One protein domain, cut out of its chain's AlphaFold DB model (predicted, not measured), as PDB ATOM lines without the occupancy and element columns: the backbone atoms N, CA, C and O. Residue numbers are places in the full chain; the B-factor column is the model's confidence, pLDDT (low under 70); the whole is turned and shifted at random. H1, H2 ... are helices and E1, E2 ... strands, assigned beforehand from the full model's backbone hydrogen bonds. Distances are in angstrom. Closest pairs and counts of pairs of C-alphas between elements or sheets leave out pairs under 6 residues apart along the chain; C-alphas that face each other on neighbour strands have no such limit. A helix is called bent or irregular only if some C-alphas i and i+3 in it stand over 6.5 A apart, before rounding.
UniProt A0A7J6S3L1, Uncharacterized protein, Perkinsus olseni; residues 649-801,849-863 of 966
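What this domain is: This is residues 649 to 801 and 849 to 863 of the 966 residues of an uncharacterized protein of Perkinsus olseni (UniProt A0A7J6S3L1). A twisted sheet of seven strands makes the middle layer of three, with H2 and H3 over one face and H1 over the other. The small hairpin of E2 and E3 closes one side of the sheet, and the short H4 lies off it, far out at one end of the long axis. The printed part has 168 residues, with four named helices and seven named strands in the order E1 H1 E2 E3 E4 H2 E5 H3 E6 H4 E7. The mixed sheet runs E3 E2 E4 E5 E1 E6 E7, its E3 and E2 antiparallel and its other neighbours parallel. The class is mixed, helices and strands; the whole is compact, with a radius of gyration of the C-alphas of 16.6 A and spans of 52 by 40 by 30 A.

How they stand to each other: Begin at E1, residues 651 to 659, between E5, 747 to 753 (N 654 to O 748, 2.8 A), and E6, 774 to 783 (N 655 to O 777, 2.8 A). Beyond E6 is the edge strand E7, 854 to 860 (N 858 to O 780, 2.8 A). Beyond E5 come E4, 703 to 708 (N 705 to O 749, 2.8 A), E2, 682 to 685 (N 684 to O 704, 2.8 A), and the edge strand E3, 688 to 690 (N 688 to O 685, 2.8 A). H1, 666 to 676, is on one face at a height of 8.0 A, along the strands and over E5; that it is not over E1 too is only just so, with 2 of its 11 C-alphas falling there. Its closest C-alphas to E5 are Thr 667 and Asp 753, 6.1 A apart. On the opposite face, H2, 720 to 737, runs along the strands over E4 and E5 at 9.6 A, and H3, 759 to 769, slantwise over E1 and E6 at 8.7 A. With residues 728 to 735 alone H2 touches H3, the same way at a steep tilt of 42 degrees; the closest C-alphas, Glu 732 and Pro 768, are 6.0 A apart. H4, 786 to 790, is not on the sheet; its Thr 786 comes within 7.5 A of Leu 860 of E7, C-alpha to C-alpha. E4, H2, E5 form a strand-helix-strand unit, two parallel neighbours joined through a helix; E1, H1, E2 and E5, H3, E6 are split ones, with other strands between; the three crossovers are right-handed. Every O i to N i+4 pair is within hydrogen-bond range in H1 and H2; H3 has 5 of 7, and H4 0 of 1, with 1 of 2 O i to N i+3 pairs.

Where its parts are: Find C-alpha 651 at (1.874, -29.622, -14.774), where E1 begins its 25.2 A. H2 spans 25.6 A from C-alpha 720 at (-22.513, -46.875, -19.807), and E6 27.7 A. E7 ends at C-alpha 860, (-1.847, -54.466, -3.014). H3 is irregular: C-alphas 765 and 768 are 7.1 A apart.

The domain as a whole: The C-alphas farthest apart, Glu 694 and Val 795, are 54.2 A apart. Residues 802 to 848 are not printed, and C-alphas 801 and 849 are 19.9 A apart across this cut. The links E3 to E4 and E4 to H2 are long. Mean pLDDT of the printed part is 81.1; 30 residues are under 70, among them 691 to 698, 713 to 719 and 786 to 795.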
ATOM      1  N   GLU A 649       7.609 -25.587 -16.388       70.56
ATOM      2  CA  GLU A 649       7.488 -26.968 -15.926       70.56
ATOM      3  C   GLU A 649       6.064 -27.481 -16.175       70.56
ATOM      4  O   GLU A 649       5.081 -26.948 -15.656       70.56
ATOM      5  N   ALA A 650       5.932 -28.503 -17.026       81.56
ATOM      6  CA  ALA A 650       4.619 -29.033 -17.356       81.56
ATOM      7  C   ALA A 650       3.934 -29.511 -16.072       81.56
ATOM      8  O   ALA A 650       4.538 -30.193 -15.240       81.56
ATOM      9  N   GLN A 651       2.652 -29.193 -15.930       91.25
ATOM     10  CA  GLN A 651       1.874 -29.622 -14.774       91.25
ATOM     11  C   GLN A 651       1.842 -31.149 -14.722       91.25
ATOM     12  O   GLN A 651       1.697 -31.818 -15.748       91.25
ATOM     13  N   ARG A 652       1.965 -31.736 -13.537       92.94
ATOM     14  CA  ARG A 652       1.986 -33.192 -13.361       92.94
ATOM     15  C   ARG A 652       0.600 -33.668 -12.964       92.94
ATOM     16  O   ARG A 652       0.002 -33.129 -12.043       92.94
ATOM     17  N   VAL A 653       0.079 -34.690 -13.637       94.88
ATOM     18  CA  VAL A 653      -1.215 -35.295 -13.297       94.88
ATOM     19  C   VAL A 653      -1.027 -36.788 -13.072       94.88
ATOM     20  O   VAL A 653      -0.766 -37.538 -14.015       94.88
ATOM     21  N   PHE A 654      -1.188 -37.230 -11.828       95.50
ATOM     22  CA  PHE A 654      -1.175 -38.642 -11.467       95.50
ATOM     23  C   PHE A 654      -2.593 -39.197 -11.470       95.50
ATOM     24  O   PHE A 654      -3.411 -38.842 -10.626       95.50
ATOM     25  N   VAL A 655      -2.889 -40.090 -12.407       95.31
ATOM     26  CA  VAL A 655      -4.160 -40.814 -12.449       95.31
ATOM     27  C   VAL A 655      -3.983 -42.134 -11.706       95.31
ATOM     28  O   VAL A 655      -3.319 -43.047 -12.195       95.31
ATOM     29  N   VAL A 656      -4.572 -42.235 -10.519       95.81
ATOM     30  CA  VAL A 656      -4.586 -43.439  -9.688       95.81
ATOM     31  C   VAL A 656      -5.832 -44.244 -10.037       95.81
ATOM     32  O   VAL A 656      -6.959 -43.784  -9.840       95.81
ATOM     33  N   ALA A 657      -5.643 -45.439 -10.583       94.44
ATOM     34  CA  ALA A 657      -6.739 -46.248 -11.098       94.44
ATOM     35  C   ALA A 657      -6.579 -47.718 -10.681       94.44
ATOM     36  O   ALA A 657      -5.517 -48.302 -10.906       94.44
ATOM     37  N   PRO A 658      -7.614 -48.342 -10.098       92.38
ATOM     38  CA  PRO A 658      -7.552 -49.725  -9.680       92.38
ATOM     39  C   PRO A 658      -7.790 -50.653 -10.869       92.38
ATOM     40  O   PRO A 658      -8.641 -50.404 -11.733       92.38
ATOM     41  N   ILE A 659      -7.057 -51.757 -10.860       89.25
ATOM     42  CA  ILE A 659      -7.280 -52.940 -11.673       89.25
ATOM     43  C   ILE A 659      -7.724 -54.024 -10.711       89.25
ATOM     44  O   ILE A 659      -6.969 -54.492  -9.862       89.25
ATOM     45  N   GLY A 660      -8.999 -54.360 -10.809       84.31
ATOM     46  CA  GLY A 660      -9.630 -55.266  -9.875       84.31
ATOM     47  C   GLY A 660     -11.046 -55.594 -10.300       84.31
ATOM     48  O   GLY A 660     -11.667 -54.910 -11.119       84.31
ATOM     49  N   VAL A 661     -11.558 -56.659  -9.707       88.75
ATOM     50  CA  VAL A 661     -12.912 -57.160  -9.935       88.75
ATOM     51  C   VAL A 661     -13.911 -56.518  -8.960       88.75
ATOM     52  O   VAL A 661     -13.512 -55.920  -7.949       88.75
ATOM     53  N   PRO A 662     -15.231 -56.593  -9.218       90.94
ATOM     54  CA  PRO A 662     -16.234 -56.253  -8.210       90.94
ATOM     55  C   PRO A 662     -15.985 -57.032  -6.906       90.94
ATOM     56  O   PRO A 662     -15.604 -58.188  -6.960       90.94
ATOM     57  N   GLY A 663     -16.155 -56.399  -5.740       90.81
ATOM     58  CA  GLY A 663     -15.895 -57.042  -4.436       90.81
ATOM     59  C   GLY A 663     -14.455 -56.948  -3.902       90.81
ATOM     60  O   GLY A 663     -14.246 -57.175  -2.717       90.81
ATOM     61  N   SER A 664     -13.484 -56.499  -4.702       91.38
ATOM     62  CA  SER A 664     -12.060 -56.382  -4.303       91.38
ATOM     63  C   SER A 664     -11.727 -55.312  -3.246       91.38
ATOM     64  O   SER A 664     -10.579 -55.185  -2.839       91.38
ATOM     65  N   GLY A 665     -12.692 -54.493  -2.816       90.19
ATOM     66  CA  GLY A 665     -12.455 -53.406  -1.850       90.19
ATOM     67  C   GLY A 665     -11.927 -52.089  -2.445       90.19
ATOM     68  O   GLY A 665     -11.777 -51.114  -1.710       90.19
ATOM     69  N   LYS A 666     -11.740 -52.000  -3.773       91.25
ATOM     70  CA  LYS A 666     -11.208 -50.807  -4.471       91.25
ATOM     71  C   LYS A 666     -11.845 -49.467  -4.072       91.25
ATOM     72  O   LYS A 666     -11.137 -48.487  -3.878       91.25
ATOM     73  N   THR A 667     -13.168 -49.418  -3.921       91.44
ATOM     74  CA  THR A 667     -13.901 -48.179  -3.624       91.44
ATOM     75  C   THR A 667     -13.562 -47.660  -2.234       91.44
ATOM     76  O   THR A 667     -13.358 -46.462  -2.065       91.44
ATOM     77  N   ARG A 668     -13.463 -48.561  -1.247       91.88
ATOM     78  CA  ARG A 668     -13.058 -48.211   0.117       91.88
ATOM     79  C   ARG A 668     -11.610 -47.729   0.120       91.88
ATOM     80  O   ARG A 668     -11.357 -46.629   0.586       91.88
ATOM     81  N   LEU A 669     -10.700 -48.487  -0.501       92.94
ATOM     82  CA  LEU A 669      -9.289 -48.106  -0.626       92.94
ATOM     83  C   LEU A 669      -9.123 -46.700  -1.221       92.94
ATOM     84  O   LEU A 669      -8.457 -45.861  -0.630       92.94
ATOM     85  N   LEU A 670      -9.752 -46.413  -2.364       93.94
ATOM     86  CA  LEU A 670      -9.608 -45.110  -3.019       93.94
ATOM     87  C   LEU A 670     -10.218 -43.960  -2.212       93.94
ATOM     88  O   LEU A 670      -9.666 -42.864  -2.237       93.94
ATOM     89  N   LYS A 671     -11.334 -44.182  -1.507       92.31
ATOM     90  CA  LYS A 671     -11.925 -43.164  -0.622       92.31
ATOM     91  C   LYS A 671     -10.990 -42.821   0.533       92.31
ATOM     92  O   LYS A 671     -10.829 -41.646   0.840       92.31
ATOM     93  N   GLU A 672     -10.344 -43.823   1.114       93.50
ATOM     94  CA  GLU A 672      -9.420 -43.651   2.238       93.50
ATOM     95  C   GLU A 672      -8.097 -43.022   1.793       93.50
ATOM     96  O   GLU A 672      -7.606 -42.091   2.427       93.50
ATOM     97  N   VAL A 673      -7.570 -43.417   0.628       93.50
ATOM     98  CA  VAL A 673      -6.440 -42.715  -0.006       93.50
ATOM     99  C   VAL A 673      -6.810 -41.255  -0.260       93.50
ATOM    100  O   VAL A 673      -6.046 -40.359   0.090       93.50
ATOM    101  N   PHE A 674      -7.993 -40.984  -0.820       92.88
ATOM    102  CA  PHE A 674      -8.462 -39.616  -1.039       92.88
ATOM    103  C   PHE A 674      -8.570 -38.822   0.270       92.88
ATOM    104  O   PHE A 674      -8.150 -37.666   0.319       92.88
ATOM    105  N   ALA A 675      -9.060 -39.441   1.346       90.00
ATOM    106  CA  ALA A 675      -9.154 -38.828   2.668       90.00
ATOM    107  C   ALA A 675      -7.771 -38.522   3.275       90.00
ATOM    108  O   ALA A 675      -7.563 -37.405   3.748       90.00
ATOM    109  N   LYS A 676      -6.797 -39.440   3.179       91.62
ATOM    110  CA  LYS A 676      -5.436 -39.267   3.730       91.62
ATOM    111  C   LYS A 676      -4.492 -38.416   2.863       91.62
ATOM    112  O   LYS A 676      -3.429 -38.003   3.333       91.62
ATOM    113  N   LEU A 677      -4.834 -38.126   1.603       90.00
ATOM    114  CA  LEU A 677      -4.030 -37.235   0.757       90.00
ATOM    115  C   LEU A 677      -4.024 -35.808   1.326       90.00
ATOM    116  O   LEU A 677      -5.074 -35.197   1.494       90.00
ATOM    117  N   ALA A 678      -2.835 -35.267   1.589       86.19
ATOM    118  CA  ALA A 678      -2.658 -33.858   1.931       86.19
ATOM    119  C   ALA A 678      -2.546 -33.054   0.630       86.19
ATOM    120  O   ALA A 678      -1.715 -33.398  -0.215       86.19
ATOM    121  N   VAL A 679      -3.388 -32.035   0.462       84.94
ATOM    122  CA  VAL A 679      -3.447 -31.187  -0.739       84.94
ATOM    123  C   VAL A 679      -3.288 -29.720  -0.354       84.94
ATOM    124  O   VAL A 679      -3.661 -29.345   0.753       84.94
ATOM    125  N   ALA A 680      -2.740 -28.905  -1.251       79.94
ATOM    126  CA  ALA A 680      -2.484 -27.493  -0.990       79.94
ATOM    127  C   ALA A 680      -3.726 -26.601  -1.154       79.94
ATOM    128  O   ALA A 680      -3.858 -25.619  -0.433       79.94
ATOM    129  N   HIS A 681      -4.614 -26.908  -2.108       74.75
ATOM    130  CA  HIS A 681      -5.695 -25.996  -2.499       74.75
ATOM    131  C   HIS A 681      -7.106 -26.596  -2.334       74.75
ATOM    132  O   HIS A 681      -8.001 -25.912  -1.833       74.75
ATOM    133  N   GLY A 682      -7.338 -27.867  -2.683       79.69
ATOM    134  CA  GLY A 682      -8.657 -28.475  -2.485       79.69
ATOM    135  C   GLY A 682      -8.814 -29.942  -2.893       79.69
ATOM    136  O   GLY A 682      -8.037 -30.514  -3.667       79.69
ATOM    137  N   LYS A 683      -9.873 -30.557  -2.351       82.50
ATOM    138  CA  LYS A 683     -10.346 -31.903  -2.697       82.50
ATOM    139  C   LYS A 683     -11.694 -31.812  -3.398       82.50
ATOM    140  O   LYS A 683     -12.634 -31.197  -2.906       82.50
ATOM    141  N   TYR A 684     -11.799 -32.467  -4.546       85.56
ATOM    142  CA  TYR A 684     -12.997 -32.462  -5.374       85.56
ATOM    143  C   TYR A 684     -13.565 -33.873  -5.443       85.56
ATOM    144  O   TYR A 684     -12.889 -34.813  -5.866       85.56
ATOM    145  N   ARG A 685     -14.832 -34.035  -5.088       83.31
ATOM    146  CA  ARG A 685     -15.581 -35.276  -5.276       83.31
ATOM    147  C   ARG A 685     -16.672 -35.008  -6.294       83.31
ATOM    148  O   ARG A 685     -17.646 -34.360  -5.966       83.31
ATOM    149  N   GLN A 686     -16.525 -35.489  -7.528       76.69
ATOM    150  CA  GLN A 686     -17.548 -35.398  -8.594       76.69
ATOM    151  C   GLN A 686     -18.458 -34.159  -8.543       76.69
ATOM    152  O   GLN A 686     -19.651 -34.259  -8.266       76.69
ATOM    153  N   ASN A 687     -17.881 -33.001  -8.869       65.00
ATOM    154  CA  ASN A 687     -18.544 -31.690  -8.891       65.00
ATOM    155  C   ASN A 687     -19.021 -31.159  -7.522       65.00
ATOM    156  O   ASN A 687     -19.668 -30.118  -7.486       65.00
ATOM    157  N   LEU A 688     -18.695 -31.826  -6.415       73.00
ATOM    158  CA  LEU A 688     -18.712 -31.255  -5.072       73.00
ATOM    159  C   LEU A 688     -17.291 -30.863  -4.674       73.00
ATOM    160  O   LEU A 688     -16.352 -31.653  -4.795       73.00
ATOM    161  N   VAL A 689     -17.153 -29.630  -4.202       74.50
ATOM    162  CA  VAL A 689     -15.943 -29.144  -3.545       74.50
ATOM    163  C   VAL A 689     -16.069 -29.527  -2.072       74.50
ATOM    164  O   VAL A 689     -17.022 -29.107  -1.420       74.50
ATOM    165  N   GLU A 690     -15.167 -30.368  -1.571       73.88
ATOM    166  CA  GLU A 690     -15.022 -30.583  -0.126       73.88
ATOM    167  C   GLU A 690     -14.203 -29.399   0.437       73.88
ATOM    168  O   GLU A 690     -13.329 -28.884  -0.265       73.88
ATOM    169  N   GLU A 691     -14.536 -28.903   1.640       56.81
ATOM    170  CA  GLU A 691     -13.994 -27.648   2.203       56.81
ATOM    171  C   GLU A 691     -12.465 -27.523   2.085       56.81
ATOM    172  O   GLU A 691     -11.715 -28.489   2.254       56.81
ATOM    173  N   LYS A 692     -12.004 -26.298   1.793       54.78
ATOM    174  CA  LYS A 692     -10.583 -25.964   1.658       54.78
ATOM    175  C   LYS A 692      -9.839 -26.274   2.958       54.78
ATOM    176  O   LYS A 692     -10.124 -25.697   4.001       54.78
ATOM    177  N   SER A 693      -8.819 -27.120   2.874       52.16
ATOM    178  CA  SER A 693      -7.783 -27.197   3.903       52.16
ATOM    179  C   SER A 693      -6.789 -26.061   3.643       52.16
ATOM    180  O   SER A 693      -5.844 -26.230   2.883       52.16
ATOM    181  N   GLU A 694      -7.007 -24.878   4.221       50.16
ATOM    182  CA  GLU A 694      -6.120 -23.710   4.030       50.16
ATOM    183  C   GLU A 694      -4.793 -23.782   4.829       50.16
ATOM    184  O   GLU A 694      -4.167 -22.756   5.075       50.16
ATOM    185  N   THR A 695      -4.311 -24.961   5.248       48.78
ATOM    186  CA  THR A 695      -3.265 -25.033   6.299       48.78
ATOM    187  C   THR A 695      -2.123 -26.039   6.126       48.78
ATOM    188  O   THR A 695      -1.411 -26.299   7.091       48.78
ATOM    189  N   ALA A 696      -1.826 -26.561   4.933       53.44
ATOM    190  CA  ALA A 696      -0.652 -27.433   4.765       53.44
ATOM    191  C   ALA A 696       0.490 -26.767   3.977       53.44
ATOM    192  O   ALA A 696       0.754 -27.119   2.825       53.44
ATOM    193  N   ALA A 697       1.220 -25.845   4.616       53.75
ATOM    194  CA  ALA A 697       2.566 -25.478   4.173       53.75
ATOM    195  C   ALA A 697       3.434 -26.757   4.147       53.75
ATOM    196  O   ALA A 697       3.848 -27.250   5.193       53.75
ATOM    197  N   GLY A 698       3.620 -27.360   2.965       63.69
ATOM    198  CA  GLY A 698       4.352 -28.626   2.787       63.69
ATOM    199  C   GLY A 698       3.646 -29.711   1.959       63.69
ATOM    200  O   GLY A 698       4.202 -30.796   1.783       63.69
ATOM    201  N   ALA A 699       2.441 -29.470   1.429       73.56
ATOM    202  CA  ALA A 699       1.791 -30.432   0.537       73.56
ATOM    203  C   ALA A 699       2.466 -30.480  -0.851       73.56
ATOM    204  O   ALA A 699       2.449 -29.511  -1.602       73.56
ATOM    205  N   ASN A 700       2.992 -31.651  -1.233       84.38
ATOM    206  CA  ASN A 700       3.556 -31.894  -2.575       84.38
ATOM    207  C   ASN A 700       2.484 -32.067  -3.670       84.38
ATOM    208  O   ASN A 700       2.811 -32.214  -4.849       84.38
ATOM    209  N   VAL A 701       1.204 -32.102  -3.285       88.81
ATOM    210  CA  VAL A 701       0.052 -32.231  -4.183       88.81
ATOM    211  C   VAL A 701      -0.761 -30.946  -4.106       88.81
ATOM    212  O   VAL A 701      -1.183 -30.537  -3.029       88.81
ATOM    213  N   TRP A 702      -0.995 -30.328  -5.255       88.56
ATOM    214  CA  TRP A 702      -1.740 -29.086  -5.402       88.56
ATOM    215  C   TRP A 702      -3.242 -29.295  -5.172       88.56
ATOM    216  O   TRP A 702      -3.804 -28.747  -4.229       88.56
ATOM    217  N   ASP A 703      -3.869 -30.155  -5.978       90.81
ATOM    218  CA  ASP A 703      -5.291 -30.513  -5.889       90.81
ATOM    219  C   ASP A 703      -5.492 -32.028  -6.072       90.81
ATOM    220  O   ASP A 703      -4.679 -32.716  -6.707       90.81
ATOM    221  N   ALA A 704      -6.616 -32.550  -5.566       91.56
ATOM    222  CA  ALA A 704      -7.026 -33.935  -5.803       91.56
ATOM    223  C   ALA A 704      -8.493 -34.074  -6.236       91.56
ATOM    224  O   ALA A 704      -9.381 -33.452  -5.661       91.56
ATOM    225  N   LEU A 705      -8.768 -34.962  -7.194       92.44
ATOM    226  CA  LEU A 705     -10.111 -35.297  -7.678       92.44
ATOM    227  C   LEU A 705     -10.426 -36.779  -7.446       92.44
ATOM    228  O   LEU A 705      -9.663 -37.641  -7.872       92.44
ATOM    229  N   TYR A 706     -11.592 -37.088  -6.884       93.38
ATOM    230  CA  TYR A 706     -12.157 -38.438  -6.829       93.38
ATOM    231  C   TYR A 706     -13.345 -38.571  -7.795       93.38
ATOM    232  O   TYR A 706     -14.317 -37.811  -7.726       93.38
ATOM    233  N   LEU A 707     -13.271 -39.552  -8.702       91.06
ATOM    234  CA  LEU A 707     -14.290 -39.893  -9.697       91.06
ATOM    235  C   LEU A 707     -14.780 -41.329  -9.493       91.06
ATOM    236  O   LEU A 707     -14.036 -42.261  -9.771       91.06
ATOM    237  N   SER A 708     -16.043 -41.524  -9.110       89.31
ATOM    238  CA  SER A 708     -16.667 -42.849  -9.010       89.31
ATOM    239  C   SER A 708     -17.715 -43.094 -10.092       89.31
ATOM    240  O   SER A 708     -18.613 -42.280 -10.306       89.31
ATOM    241  N   SER A 709     -17.666 -44.242 -10.770       81.94
ATOM    242  CA  SER A 709     -18.720 -44.598 -11.734       81.94
ATOM    243  C   SER A 709     -20.112 -44.685 -11.098       81.94
ATOM    244  O   SER A 709     -21.112 -44.456 -11.783       81.94
ATOM    245  N   ASP A 710     -20.175 -44.980  -9.799       78.31
ATOM    246  CA  ASP A 710     -21.419 -45.250  -9.076       78.31
ATOM    247  C   ASP A 710     -22.271 -43.990  -8.911       78.31
ATOM    248  O   ASP A 710     -23.485 -44.038  -9.086       78.31
ATOM    249  N   ASN A 711     -21.639 -42.829  -8.734       76.94
ATOM    250  CA  ASN A 711     -22.338 -41.545  -8.620       76.94
ATOM    251  C   ASN A 711     -22.998 -41.082  -9.940       76.94
ATOM    252  O   ASN A 711     -23.736 -40.101  -9.950       76.94
ATOM    253  N   PHE A 712     -22.760 -41.779 -11.060       71.75
ATOM    254  CA  PHE A 712     -23.413 -41.524 -12.353       71.75
ATOM    255  C   PHE A 712     -24.356 -42.652 -12.797       71.75
ATOM    256  O   PHE A 712     -24.973 -42.559 -13.864       71.75
ATOM    257  N   ALA A 713     -24.471 -43.728 -12.016       65.56
ATOM    258  CA  ALA A 713     -25.501 -44.737 -12.203       65.56
ATOM    259  C   ALA A 713     -26.842 -44.152 -11.732       65.56
ATOM    260  O   ALA A 713     -27.174 -44.189 -10.554       65.56
ATOM    261  N   GLY A 714     -27.604 -43.537 -12.642       59.91
ATOM    262  CA  GLY A 714     -28.972 -43.111 -12.328       59.91
ATOM    263  C   GLY A 714     -29.847 -44.289 -11.867       59.91
ATOM    264  O   GLY A 714     -29.479 -45.451 -12.038       59.91
ATOM    265  N   LYS A 715     -31.036 -43.999 -11.316       54.16
ATOM    266  CA  LYS A 715     -32.052 -45.007 -10.944       54.16
ATOM    267  C   LYS A 715     -32.580 -45.740 -12.195       54.16
ATOM    268  O   LYS A 715     -33.646 -45.417 -12.703       54.16
ATOM    269  N   GLY A 716     -31.822 -46.685 -12.742       56.91
ATOM    270  CA  GLY A 716     -32.191 -47.451 -13.936       56.91
ATOM    271  C   GLY A 716     -30.973 -47.899 -14.740       56.91
ATOM    272  O   GLY A 716     -29.914 -47.289 -14.639       56.91
ATOM    273  N   ARG A 717     -31.132 -48.993 -15.506       52.31
ATOM    274  CA  ARG A 717     -30.073 -49.721 -16.243       52.31
ATOM    275  C   ARG A 717     -28.906 -48.831 -16.677       52.31
ATOM    276  O   ARG A 717     -29.109 -47.829 -17.354       52.31
ATOM    277  N   ALA A 718     -27.698 -49.283 -16.336       54.00
ATOM    278  CA  ALA A 718     -26.420 -48.661 -16.651       54.00
ATOM    279  C   ALA A 718     -26.298 -48.268 -18.134       54.00
ATOM    280  O   ALA A 718     -25.823 -49.037 -18.970       54.00
ATOM    281  N   ASP A 719     -26.696 -47.039 -18.470       67.81
ATOM    282  CA  ASP A 719     -26.295 -46.410 -19.719       67.81
ATOM    283  C   ASP A 719     -24.819 -46.035 -19.573       67.81
ATOM    284  O   ASP A 719     -24.446 -44.926 -19.176       67.81
ATOM    285  N   GLN A 720     -23.963 -47.008 -19.871       70.31
ATOM    286  CA  GLN A 720     -22.513 -46.875 -19.807       70.31
ATOM    287  C   GLN A 720     -22.018 -45.672 -20.629       70.31
ATOM    288  O   GLN A 720     -20.982 -45.087 -20.307       70.31
ATOM    289  N   ARG A 721     -22.764 -45.238 -21.663       73.25
ATOM    290  CA  ARG A 721     -22.436 -44.021 -22.422       73.25
ATOM    291  C   ARG A 721     -22.683 -42.763 -21.600       73.25
ATOM    292  O   ARG A 721     -21.818 -41.891 -21.603       73.25
ATOM    293  N   ARG A 722     -23.806 -42.664 -20.882       73.69
ATOM    294  CA  ARG A 722     -24.080 -41.530 -19.978       73.69
ATOM    295  C   ARG A 722     -23.057 -41.449 -18.855       73.69
ATOM    296  O   ARG A 722     -22.516 -40.370 -18.637       73.69
ATOM    297  N   GLN A 723     -22.732 -42.574 -18.218       74.81
ATOM    298  CA  GLN A 723     -21.705 -42.627 -17.170       74.81
ATOM    299  C   GLN A 723     -20.341 -42.158 -17.690       74.81
ATOM    300  O   GLN A 723     -19.727 -41.267 -17.106       74.81
ATOM    301  N   ASN A 724     -19.896 -42.685 -18.837       79.12
ATOM    302  CA  ASN A 724     -18.635 -42.268 -19.451       79.12
ATOM    303  C   ASN A 724     -18.653 -40.781 -19.860       79.12
ATOM    304  O   ASN A 724     -17.649 -40.094 -19.690       79.12
ATOM    305  N   MET A 725     -19.777 -40.260 -20.371       79.31
ATOM    306  CA  MET A 725     -19.912 -38.833 -20.689       79.31
ATOM    307  C   MET A 725     -19.864 -37.952 -19.439       79.31
ATOM    308  O   MET A 725     -19.230 -36.901 -19.471       79.31
ATOM    309  N   ALA A 726     -20.505 -38.361 -18.347       79.94
ATOM    310  CA  ALA A 726     -20.534 -37.594 -17.108       79.94
ATOM    311  C   ALA A 726     -19.161 -37.573 -16.417       79.94
ATOM    312  O   ALA A 726     -18.670 -36.496 -16.080       79.94
ATOM    313  N   MET A 727     -18.482 -38.723 -16.329       81.62
ATOM    314  CA  MET A 727     -17.088 -38.797 -15.875       81.62
ATOM    315  C   MET A 727     -16.170 -37.921 -16.727       81.62
ATOM    316  O   MET A 727     -15.326 -37.203 -16.193       81.62
ATOM    317  N   ARG A 728     -16.349 -37.946 -18.053       84.31
ATOM    318  CA  ARG A 728     -15.574 -37.111 -18.970       84.31
ATOM    319  C   ARG A 728     -15.822 -35.623 -18.732       84.31
ATOM    320  O   ARG A 728     -14.856 -34.875 -18.676       84.31
ATOM    321  N   ARG A 729     -17.075 -35.200 -18.543       83.19
ATOM    322  CA  ARG A 729     -17.414 -33.804 -18.219       83.19
ATOM    323  C   ARG A 729     -16.775 -33.353 -16.908       83.19
ATOM    324  O   ARG A 729     -16.164 -32.293 -16.892       83.19
ATOM    325  N   ALA A 730     -16.855 -34.170 -15.855       83.12
ATOM    326  CA  ALA A 730     -16.209 -33.876 -14.572       83.12
ATOM    327  C   ALA A 730     -14.678 -33.785 -14.712       83.12
ATOM    328  O   ALA A 730     -14.053 -32.858 -14.207       83.12
ATOM    329  N   SER A 731     -14.077 -34.695 -15.485       87.56
ATOM    330  CA  SER A 731     -12.639 -34.674 -15.786       87.56
ATOM    331  C   SER A 731     -12.233 -33.417 -16.563       87.56
ATOM    332  O   SER A 731     -11.215 -32.796 -16.264       87.56
ATOM    333  N   GLU A 732     -13.025 -33.023 -17.564       85.12
ATOM    334  CA  GLU A 732     -12.801 -31.823 -18.377       85.12
ATOM    335  C   GLU A 732     -12.999 -30.530 -17.571       85.12
ATOM    336  O   GLU A 732     -12.280 -29.559 -17.819       85.12
ATOM    337  N   ALA A 733     -13.937 -30.514 -16.617       85.31
ATOM    338  CA  ALA A 733     -14.147 -29.417 -15.673       85.31
ATOM    339  C   ALA A 733     -12.939 -29.259 -14.740       85.31
ATOM    340  O   ALA A 733     -12.281 -28.224 -14.794       85.31
ATOM    341  N   PHE A 734     -12.535 -30.316 -14.029       88.94
ATOM    342  CA  PHE A 734     -11.343 -30.299 -13.167       88.94
ATOM    343  C   PHE A 734     -10.070 -29.920 -13.934       88.94
ATOM    344  O   PHE A 734      -9.280 -29.084 -13.504       88.94
ATOM    345  N   SER A 735      -9.907 -30.452 -15.150       87.62
ATOM    346  CA  SER A 735      -8.766 -30.108 -16.006       87.62
ATOM    347  C   SER A 735      -8.748 -28.647 -16.461       87.62
ATOM    348  O   SER A 735      -7.761 -28.207 -17.048       87.62
ATOM    349  N   ARG A 736      -9.864 -27.929 -16.362       85.88
ATOM    350  CA  ARG A 736      -9.991 -26.525 -16.769       85.88
ATOM    351  C   ARG A 736      -9.904 -25.597 -15.565       85.88
ATOM    352  O   ARG A 736      -9.272 -24.557 -15.670       85.88
ATOM    353  N   GLU A 737     -10.552 -25.972 -14.473       85.56
ATOM    354  CA  GLU A 737     -10.746 -25.130 -13.294       85.56
ATOM    355  C   GLU A 737      -9.613 -25.273 -12.280       85.56
ATOM    356  O   GLU A 737      -9.217 -24.269 -11.700       85.56
ATOM    357  N   SER A 738      -9.060 -26.477 -12.122       88.56
ATOM    358  CA  SER A 738      -7.970 -26.755 -11.181       88.56
ATOM    359  C   SER A 738      -6.636 -26.805 -11.919       88.56
ATOM    360  O   SER A 738      -5.805 -25.918 -11.761       88.56
ATOM    361  N   ILE A 739      -6.471 -27.768 -12.836       89.50
ATOM    362  CA  ILE A 739      -5.214 -27.942 -13.582       89.50
ATOM    363  C   ILE A 739      -4.922 -26.686 -14.414       89.50
ATOM    364  O   ILE A 739      -3.902 -26.047 -14.227       89.50
ATOM    365  N   GLY A 740      -5.851 -26.245 -15.266       84.69
ATOM    366  CA  GLY A 740      -5.614 -25.108 -16.166       84.69
ATOM    367  C   GLY A 740      -5.375 -23.744 -15.498       84.69
ATOM    368  O   GLY A 740      -4.960 -22.826 -16.197       84.69
ATOM    369  N   ARG A 741      -5.653 -23.595 -14.195       86.19
ATOM    370  CA  ARG A 741      -5.432 -22.353 -13.431       86.19
ATOM    371  C   ARG A 741      -4.272 -22.442 -12.441       86.19
ATOM    372  O   ARG A 741      -3.874 -21.418 -11.898       86.19
ATOM    373  N   ALA A 742      -3.771 -23.645 -12.173       86.50
ATOM    374  CA  ALA A 742      -2.679 -23.839 -11.237       86.50
ATOM    375  C   ALA A 742      -1.350 -23.321 -11.819       86.50
ATOM    376  O   ALA A 742      -1.179 -23.329 -13.043       86.50
ATOM    377  N   PRO A 743      -0.389 -22.924 -10.966       88.06
ATOM    378  CA  PRO A 743       0.958 -22.590 -11.409       88.06
ATOM    379  C   PRO A 743       1.596 -23.726 -12.221       88.06
ATOM    380  O   PRO A 743       1.242 -24.906 -12.075       88.06
ATOM    381  N   GLU A 744       2.549 -23.377 -13.077       86.44
ATOM    382  CA  GLU A 744       3.421 -24.355 -13.733       86.44
ATOM    383  C   GLU A 744       4.167 -25.196 -12.678       86.44
ATOM    384  O   GLU A 744       4.354 -24.772 -11.539       86.44
ATOM    385  N   GLY A 745       4.480 -26.448 -13.006       87.56
ATOM    386  CA  GLY A 745       5.092 -27.418 -12.089       87.56
ATOM    387  C   GLY A 745       4.144 -28.030 -11.046       87.56
ATOM    388  O   GLY A 745       4.501 -29.016 -10.386       87.56
ATOM    389  N   SER A 746       2.910 -27.519 -10.922       91.62
ATOM    390  CA  SER A 746       1.916 -28.042  -9.974       91.62
ATOM    391  C   SER A 746       1.584 -29.521 -10.217       91.62
ATOM    392  O   SER A 746       1.496 -29.992 -11.354       91.62
ATOM    393  N   THR A 747       1.383 -30.264  -9.124       94.31
ATOM    394  CA  THR A 747       1.054 -31.697  -9.153       94.31
ATOM    395  C   THR A 747      -0.392 -31.937  -8.753       94.31
ATOM    396  O   THR A 747      -0.807 -31.557  -7.669       94.31
ATOM    397  N   HIS A 748      -1.140 -32.660  -9.574       95.12
ATOM    398  CA  HIS A 748      -2.548 -32.978  -9.361       95.12
ATOM    399  C   HIS A 748      -2.737 -34.490  -9.283       95.12
ATOM    400  O   HIS A 748      -2.083 -35.240 -10.012       95.12
ATOM    401  N   VAL A 749      -3.648 -34.954  -8.430       95.75
ATOM    402  CA  VAL A 749      -3.949 -36.388  -8.276       95.75
ATOM    403  C   VAL A 749      -5.406 -36.656  -8.635       95.75
ATOM    404  O   VAL A 749      -6.312 -36.009  -8.127       95.75
ATOM    405  N   VAL A 750      -5.659 -37.632  -9.501       95.75
ATOM    406  CA  VAL A 750      -7.008 -38.037  -9.907       95.75
ATOM    407  C   VAL A 750      -7.216 -39.506  -9.573       95.75
ATOM    408  O   VAL A 750      -6.576 -40.371 -10.163       95.75
ATOM    409  N   LEU A 751      -8.138 -39.804  -8.666       95.75
ATOM    410  CA  LEU A 751      -8.534 -41.158  -8.302       95.75
ATOM    411  C   LEU A 751      -9.763 -41.559  -9.112       95.75
ATOM    412  O   LEU A 751     -10.816 -40.929  -9.014       95.75
ATOM    413  N   VAL A 752      -9.633 -42.614  -9.914       93.69
ATOM    414  CA  VAL A 752     -10.706 -43.106 -10.785       93.69
ATOM    415  C   VAL A 752     -11.230 -44.435 -10.253       93.69
ATOM    416  O   VAL A 752     -10.679 -45.492 -10.545       93.69
ATOM    417  N   ASP A 753     -12.328 -44.396  -9.508       92.25
ATOM    418  CA  ASP A 753     -13.032 -45.577  -9.017       92.25
ATOM    419  C   ASP A 753     -13.921 -46.179 -10.114       92.25
ATOM    420  O   ASP A 753     -15.099 -45.843 -10.286       92.25
ATOM    421  N   LYS A 754     -13.296 -47.048 -10.912       88.31
ATOM    422  CA  LYS A 754     -13.903 -47.825 -11.995       88.31
ATOM    423  C   LYS A 754     -13.206 -49.183 -12.099       88.31
ATOM    424  O   LYS A 754     -12.020 -49.298 -11.810       88.31
ATOM    425  N   ASN A 755     -13.931 -50.212 -12.539       83.00
ATOM    426  CA  ASN A 755     -13.319 -51.492 -12.908       83.00
ATOM    427  C   ASN A 755     -12.571 -51.324 -14.241       83.00
ATOM    428  O   ASN A 755     -13.217 -51.189 -15.283       83.00
ATOM    429  N   HIS A 756     -11.238 -51.306 -14.212       82.12
ATOM    430  CA  HIS A 756     -10.399 -51.333 -15.413       82.12
ATOM    431  C   HIS A 756      -9.920 -52.759 -15.664       82.12
ATOM    432  O   HIS A 756      -9.547 -53.452 -14.719       82.12
ATOM    433  N   ILE A 757      -9.938 -53.187 -16.927       77.94
ATOM    434  CA  ILE A 757      -9.621 -54.570 -17.298       77.94
ATOM    435  C   ILE A 757      -8.302 -54.615 -18.065       77.94
ATOM    436  O   ILE A 757      -7.520 -55.550 -17.911       77.94
ATOM    437  N   HIS A 758      -8.040 -53.610 -18.906       78.50
ATOM    438  CA  HIS A 758      -6.836 -53.541 -19.737       78.50
ATOM    439  C   HIS A 758      -6.201 -52.143 -19.698       78.50
ATOM    440  O   HIS A 758      -6.856 -51.142 -19.395       78.50
ATOM    441  N   THR A 759      -4.941 -52.037 -20.125       73.56
ATOM    442  CA  THR A 759      -4.228 -50.752 -20.295       73.56
ATOM    443  C   THR A 759      -4.966 -49.770 -21.218       73.56
ATOM    444  O   THR A 759      -4.893 -48.553 -21.031       73.56
ATOM    445  N   GLY A 760      -5.733 -50.278 -22.189       77.88
ATOM    446  CA  GLY A 760      -6.601 -49.470 -23.049       77.88
ATOM    447  C   GLY A 760      -7.699 -48.721 -22.285       77.88
ATOM    448  O   GLY A 760      -7.963 -47.555 -22.592       77.88
ATOM    449  N   ASP A 761      -8.284 -49.340 -21.256       80.19
ATOM    450  CA  ASP A 761      -9.318 -48.714 -20.424       80.19
ATOM    451  C   ASP A 761      -8.725 -47.591 -19.573       80.19
ATOM    452  O   ASP A 761      -9.291 -46.497 -19.501       80.19
ATOM    453  N   LEU A 762      -7.544 -47.838 -18.993       83.81
ATOM    454  CA  LEU A 762      -6.778 -46.837 -18.247       83.81
ATOM    455  C   LEU A 762      -6.463 -45.621 -19.120       83.81
ATOM    456  O   LEU A 762      -6.653 -44.482 -18.696       83.81
ATOM    457  N   ARG A 763      -6.053 -45.850 -20.373       84.19
ATOM    458  CA  ARG A 763      -5.826 -44.771 -21.342       84.19
ATOM    459  C   ARG A 763      -7.088 -43.966 -21.613       84.19
ATOM    460  O   ARG A 763      -7.003 -42.745 -21.723       84.19
ATOM    461  N   GLY A 764      -8.241 -44.625 -21.706       83.38
ATOM    462  CA  GLY A 764      -9.535 -43.959 -21.829       83.38
ATOM    463  C   GLY A 764      -9.798 -43.007 -20.661       83.38
ATOM    464  O   GLY A 764     -10.075 -41.831 -20.896       83.38
ATOM    465  N   SER A 765      -9.632 -43.492 -19.428       85.81
ATOM    466  CA  SER A 765      -9.820 -42.715 -18.193       85.81
ATOM    467  C   SER A 765      -8.798 -41.581 -18.026       85.81
ATOM    468  O   SER A 765      -9.152 -40.515 -17.535       85.81
ATOM    469  N   ALA A 766      -7.556 -41.771 -18.478       88.62
ATOM    470  CA  ALA A 766      -6.495 -40.764 -18.405       88.62
ATOM    471  C   ALA A 766      -6.557 -39.716 -19.536       88.62
ATOM    472  O   ALA A 766      -6.049 -38.605 -19.390       88.62
ATOM    473  N   SER A 767      -7.180 -40.046 -20.672       87.94
ATOM    474  CA  SER A 767      -7.200 -39.192 -21.869       87.94
ATOM    475  C   SER A 767      -7.727 -37.760 -21.678       87.94
ATOM    476  O   SER A 767      -7.173 -36.875 -22.334       87.94
ATOM    477  N   PRO A 768      -8.719 -37.469 -20.807       87.19
ATOM    478  CA  PRO A 768      -9.191 -36.098 -20.600       87.19
ATOM    479  C   PRO A 768      -8.119 -35.162 -20.021       87.19
ATOM    480  O   PRO A 768      -8.186 -33.952 -20.234       87.19
ATOM    481  N   PHE A 769      -7.125 -35.730 -19.331       88.38
ATOM    482  CA  PHE A 769      -6.044 -34.997 -18.673       88.38
ATOM    483  C   PHE A 769      -4.811 -34.819 -19.574       88.38
ATOM    484  O   PHE A 769      -3.942 -34.013 -19.261       88.38
ATOM    485  N   MET A 770      -4.732 -35.524 -20.714       85.31
ATOM    486  CA  MET A 770      -3.611 -35.452 -21.669       85.31
ATOM    487  C   MET A 770      -3.677 -34.184 -22.536       85.31
ATOM    488  O   MET A 770      -3.825 -34.249 -23.761       85.31
ATOM    489  N   LYS A 771      -3.632 -33.016 -21.896       77.81
ATOM    490  CA  LYS A 771      -3.571 -31.704 -22.553       77.81
ATOM    491  C   LYS A 771      -2.118 -31.325 -22.860       77.81
ATOM    492  O   LYS A 771      -1.195 -31.936 -22.337       77.81
ATOM    493  N   ALA A 772      -1.917 -30.323 -23.719       59.50
ATOM    494  CA  ALA A 772      -0.588 -29.943 -24.216       59.50
ATOM    495  C   ALA A 772       0.416 -29.573 -23.105       59.50
ATOM    496  O   ALA A 772       1.603 -29.826 -23.276       59.50
ATOM    497  N   ASN A 773      -0.070 -29.068 -21.965       78.31
ATOM    498  CA  ASN A 773       0.766 -28.542 -20.880       78.31
ATOM    499  C   ASN A 773       0.771 -29.447 -19.631       78.31
ATOM    500  O   ASN A 773       1.201 -29.014 -18.566       78.31
ATOM    501  N   ALA A 774       0.269 -30.686 -19.739       85.50
ATOM    502  CA  ALA A 774       0.185 -31.616 -18.615       85.50
ATOM    503  C   ALA A 774       0.904 -32.941 -18.912       85.50
ATOM    504  O   ALA A 774       0.594 -33.642 -19.882       85.50
ATOM    505  N   GLN A 775       1.831 -33.327 -18.039       89.81
ATOM    506  CA  GLN A 775       2.423 -34.654 -18.008       89.81
ATOM    507  C   GLN A 775       1.511 -35.596 -17.217       89.81
ATOM    508  O   GLN A 775       1.459 -35.557 -15.989       89.81
ATOM    509  N   VAL A 776       0.805 -36.476 -17.927       92.19
ATOM    510  CA  VAL A 776      -0.066 -37.476 -17.300       92.19
ATOM    511  C   VAL A 776       0.700 -38.771 -17.058       92.19
ATOM    512  O   VAL A 776       1.244 -39.354 -17.996       92.19
ATOM    513  N   LYS A 777       0.685 -39.248 -15.816       92.50
ATOM    514  CA  LYS A 777       1.234 -40.541 -15.399       92.50
ATOM    515  C   LYS A 777       0.139 -41.364 -14.728       92.50
ATOM    516  O   LYS A 777      -0.617 -40.839 -13.917       92.50
ATOM    517  N   VAL A 778       0.036 -42.647 -15.060       92.88
ATOM    518  CA  VAL A 778      -0.921 -43.560 -14.415       92.88
ATOM    519  C   VAL A 778      -0.212 -44.378 -13.339       92.88
ATOM    520  O   VAL A 778       0.858 -44.938 -13.592       92.88
ATOM    521  N   ILE A 779      -0.822 -44.450 -12.158       93.94
ATOM    522  CA  ILE A 779      -0.471 -45.375 -11.077       93.94
ATOM    523  C   ILE A 779      -1.578 -46.431 -11.041       93.94
ATOM    524  O   ILE A 779      -2.708 -46.145 -10.638       93.94
ATOM    525  N   ALA A 780      -1.274 -47.631 -11.527       93.19
ATOM    526  CA  ALA A 780      -2.227 -48.732 -11.544       93.19
ATOM    527  C   ALA A 780      -2.184 -49.473 -10.200       93.19
ATOM    528  O   ALA A 780      -1.117 -49.913  -9.780       93.19
ATOM    529  N   LEU A 781      -3.329 -49.615  -9.532       93.00
ATOM    530  CA  LEU A 781      -3.441 -50.384  -8.288       93.00
ATOM    531  C   LEU A 781      -3.964 -51.782  -8.616       93.00
ATOM    532  O   LEU A 781      -5.155 -51.944  -8.867       93.00
ATOM    533  N   PHE A 782      -3.087 -52.776  -8.657       90.12
ATOM    534  CA  PHE A 782      -3.457 -54.163  -8.905       90.12
ATOM    535  C   PHE A 782      -3.784 -54.844  -7.573       90.12
ATOM    536  O   PHE A 782      -2.892 -55.107  -6.771       90.12
ATOM    537  N   LEU A 783      -5.070 -55.070  -7.300       88.06
ATOM    538  CA  LEU A 783      -5.513 -55.627  -6.017       88.06
ATOM    539  C   LEU A 783      -5.457 -57.156  -6.064       88.06
ATOM    540  O   LEU A 783      -6.398 -57.753  -6.578       88.06
ATOM    541  N   ALA A 784      -4.392 -57.780  -5.571       83.50
ATOM    542  CA  ALA A 784      -4.189 -59.230  -5.559       83.50
ATOM    543  C   ALA A 784      -3.498 -59.685  -4.269       83.50
ATOM    544  O   ALA A 784      -2.695 -58.945  -3.707       83.50
ATOM    545  N   ASP A 785      -3.813 -60.898  -3.805       77.44
ATOM    546  CA  ASP A 785      -3.094 -61.519  -2.689       77.44
ATOM    547  C   ASP A 785      -1.619 -61.712  -3.093       77.44
ATOM    548  O   ASP A 785      -1.335 -62.086  -4.232       77.44
ATOM    549  N   THR A 786      -0.662 -61.413  -2.213       67.88
ATOM    550  CA  THR A 786       0.770 -61.486  -2.569       67.88
ATOM    551  C   THR A 786       1.204 -62.913  -2.886       67.88
ATOM    552  O   THR A 786       2.069 -63.117  -3.737       67.88
ATOM    553  N   ASP A 787       0.536 -63.885  -2.267       69.12
ATOM    554  CA  ASP A 787       0.746 -65.310  -2.513       69.12
ATOM    555  C   ASP A 787       0.214 -65.737  -3.897       69.12
ATOM    556  O   ASP A 787       0.759 -66.654  -4.510       69.12
ATOM    557  N   ASP A 788      -0.784 -65.026  -4.447       65.62
ATOM    558  CA  ASP A 788      -1.352 -65.307  -5.778       65.62
ATOM    559  C   ASP A 788      -0.370 -64.964  -6.914       65.62
ATOM    560  O   ASP A 788      -0.480 -65.503  -8.013       65.62
ATOM    561  N   VAL A 789       0.580 -64.054  -6.674       63.12
ATOM    562  CA  VAL A 789       1.516 -63.557  -7.700       63.12
ATOM    563  C   VAL A 789       2.766 -64.441  -7.814       63.12
ATOM    564  O   VAL A 789       3.459 -64.395  -8.831       63.12
ATOM    565  N   ALA A 790       3.050 -65.268  -6.803       56.41
ATOM    566  CA  ALA A 790       4.279 -66.057  -6.704       56.41
ATOM    567  C   ALA A 790       4.123 -67.555  -7.059       56.41
ATOM    568  O   ALA A 790       5.129 -68.260  -7.129       56.41
ATOM    569  N   GLY A 791       2.901 -68.059  -7.285       55.47
ATOM    570  CA  GLY A 791       2.626 -69.495  -7.456       55.47
ATOM    571  C   GLY A 791       2.532 -69.984  -8.911       55.47
ATOM    572  O   GLY A 791       1.712 -69.505  -9.690       55.47
ATOM    573  N   GLU A 792       3.318 -71.008  -9.261       46.22
ATOM    574  CA  GLU A 792       3.369 -71.689 -10.571       46.22
ATOM    575  C   GLU A 792       2.152 -72.595 -10.895       46.22
ATOM    576  O   GLU A 792       2.309 -73.689 -11.443       46.22
ATOM    577  N   GLU A 793       0.909 -72.192 -10.622       54.12
ATOM    578  CA  GLU A 793      -0.238 -72.969 -11.122       54.12
ATOM    579  C   GLU A 793      -0.494 -72.682 -12.613       54.12
ATOM    580  O   GLU A 793      -1.354 -71.885 -12.990       54.12
ATOM    581  N   LYS A 794       0.211 -73.409 -13.494       56.22
ATOM    582  CA  LYS A 794       0.067 -73.382 -14.972       56.22
ATOM    583  C   LYS A 794      -1.355 -73.652 -15.511       56.22
ATOM    584  O   LYS A 794      -1.553 -73.629 -16.723       56.22
ATOM    585  N   VAL A 795      -2.344 -73.927 -14.657       69.38
ATOM    586  CA  VAL A 795      -3.700 -74.368 -15.042       69.38
ATOM    587  C   VAL A 795      -4.760 -73.269 -14.855       69.38
ATOM    588  O   VAL A 795      -5.910 -73.443 -15.265       69.38
ATOM    589  N   TRP A 796      -4.422 -72.122 -14.258       83.81
ATOM    590  CA  TRP A 796      -5.384 -71.056 -13.970       83.81
ATOM    591  C   TRP A 796      -5.174 -69.826 -14.869       83.81
ATOM    592  O   TRP A 796      -4.194 -69.102 -14.754       83.81
ATOM    593  N   ASN A 797      -6.124 -69.572 -15.776       84.19
ATOM    594  CA  ASN A 797      -6.019 -68.524 -16.808       84.19
ATOM    595  C   ASN A 797      -6.319 -67.095 -16.306       84.19
ATOM    596  O   ASN A 797      -6.513 -66.190 -17.116       84.19
ATOM    597  N   TYR A 798      -6.426 -66.869 -14.997       87.94
ATOM    598  CA  TYR A 798      -6.782 -65.563 -14.434       87.94
ATOM    599  C   TYR A 798      -5.669 -65.051 -13.523       87.94
ATOM    600  O   TYR A 798      -5.006 -65.851 -12.872       87.94
ATOM    601  N   PRO A 799      -5.490 -63.726 -13.407       84.19
ATOM    602  CA  PRO A 799      -4.380 -63.156 -12.645       84.19
ATOM    603  C   PRO A 799      -4.624 -63.122 -11.121       84.19
ATOM    604  O   PRO A 799      -3.854 -62.514 -10.390       84.19
ATOM    605  N   TRP A 800      -5.708 -63.740 -10.648       89.56
ATOM    606  CA  TRP A 800      -6.115 -63.833  -9.244       89.56
ATOM    607  C   TRP A 800      -6.514 -65.258  -8.931       89.56
ATOM    608  O   TRP A 800      -7.226 -65.832  -9.749       89.56
ATOM    609  N   SER A 801      -6.188 -65.795  -7.760       89.38
ATOM    610  CA  SER A 801      -6.528 -67.181  -7.424       89.38
ATOM    611  C   SER A 801      -8.043 -67.442  -7.328       89.38
ATOM    612  O   SER A 801      -8.854 -66.518  -7.160       89.38
ATOM    613  N   GLU A 849       1.946 -54.752 -18.551       64.31
ATOM    614  CA  GLU A 849       3.264 -54.312 -18.987       64.31
ATOM    615  C   GLU A 849       3.417 -52.814 -18.711       64.31
ATOM    616  O   GLU A 849       2.479 -52.019 -18.900       64.31
ATOM    617  N   GLU A 850       4.612 -52.422 -18.271       58.69
ATOM    618  CA  GLU A 850       4.989 -51.017 -18.236       58.69
ATOM    619  C   GLU A 850       4.795 -50.425 -19.631       58.69
ATOM    620  O   GLU A 850       5.198 -50.973 -20.657       58.69
ATOM    621  N   SER A 851       4.110 -49.294 -19.681       68.88
ATOM    622  CA  SER A 851       3.893 -48.561 -20.919       68.88
ATOM    623  C   SER A 851       4.217 -47.108 -20.661       68.88
ATOM    624  O   SER A 851       4.151 -46.649 -19.526       68.88
ATOM    625  N   ASN A 852       4.445 -46.336 -21.722       70.62
ATOM    626  CA  ASN A 852       4.706 -44.896 -21.604       70.62
ATOM    627  C   ASN A 852       3.623 -44.124 -20.821       70.62
ATOM    628  O   ASN A 852       3.837 -42.972 -20.461       70.62
ATOM    629  N   LEU A 853       2.448 -44.726 -20.601       78.25
ATOM    630  CA  LEU A 853       1.379 -44.157 -19.792       78.25
ATOM    631  C   LEU A 853       1.340 -44.692 -18.350       78.25
ATOM    632  O   LEU A 853       1.042 -43.929 -17.431       78.25
ATOM    633  N   VAL A 854       1.587 -45.989 -18.150       86.12
ATOM    634  CA  VAL A 854       1.553 -46.632 -16.827       86.12
ATOM    635  C   VAL A 854       2.931 -46.503 -16.204       86.12
ATOM    636  O   VAL A 854       3.846 -47.240 -16.542       86.12
ATOM    637  N   SER A 855       3.061 -45.528 -15.310       84.25
ATOM    638  CA  SER A 855       4.330 -45.166 -14.674       84.25
ATOM    639  C   SER A 855       4.718 -46.073 -13.511       84.25
ATOM    640  O   SER A 855       5.881 -46.126 -13.135       84.25
ATOM    641  N   SER A 856       3.734 -46.726 -12.892       87.00
ATOM    642  CA  SER A 856       3.945 -47.646 -11.782       87.00
ATOM    643  C   SER A 856       2.728 -48.551 -11.640       87.00
ATOM    644  O   SER A 856       1.589 -48.095 -11.782       87.00
ATOM    645  N   VAL A 857       2.982 -49.819 -11.339       88.81
ATOM    646  CA  VAL A 857       1.976 -50.780 -10.885       88.81
ATOM    647  C   VAL A 857       2.257 -51.068  -9.413       88.81
ATOM    648  O   VAL A 857       3.377 -51.431  -9.060       88.81
ATOM    649  N   LEU A 858       1.265 -50.864  -8.549       89.44
ATOM    650  CA  LEU A 858       1.317 -51.252  -7.142       89.44
ATOM    651  C   LEU A 858       0.457 -52.493  -6.956       89.44
ATOM    652  O   LEU A 858      -0.753 -52.427  -7.173       89.44
ATOM    653  N   VAL A 859       1.075 -53.600  -6.554       88.38
ATOM    654  CA  VAL A 859       0.350 -54.796  -6.127       88.38
ATOM    655  C   VAL A 859      -0.024 -54.612  -4.663       88.38
ATOM    656  O   VAL A 859       0.851 -54.385  -3.829       88.38
ATOM    657  N   LEU A 860      -1.317 -54.642  -4.364       89.00
ATOM    658  CA  LEU A 860      -1.847 -54.466  -3.014       89.00
ATOM    659  C   LEU A 860      -2.709 -55.676  -2.662       89.00
ATOM    660  O   LEU A 860      -3.469 -56.111  -3.528       89.00
ATOM    661  N   PRO A 861      -2.667 -56.174  -1.417       82.88
ATOM    662  CA  PRO A 861      -3.542 -57.257  -1.003       82.88
ATOM    663  C   PRO A 861      -5.004 -56.849  -1.160       82.88
ATOM    664  O   PRO A 861      -5.395 -55.684  -1.008       82.88
ATOM    665  N   ILE A 862      -5.837 -57.837  -1.459       81.62
ATOM    666  CA  ILE A 862      -7.279 -57.644  -1.391       81.62
ATOM    667  C   ILE A 862      -7.628 -57.428   0.072       81.62
ATOM    668  O   ILE A 862      -7.234 -58.204   0.937       81.62
ATOM    669  N   VAL A 863      -8.372 -56.353   0.339       73.50
ATOM    670  CA  VAL A 863      -8.858 -56.028   1.687       73.50
ATOM    671  C   VAL A 863      -9.510 -57.282   2.267       73.50
ATOM    672  O   VAL A 863     -10.225 -57.934   1.522       73.50
TER     673      VAL A 863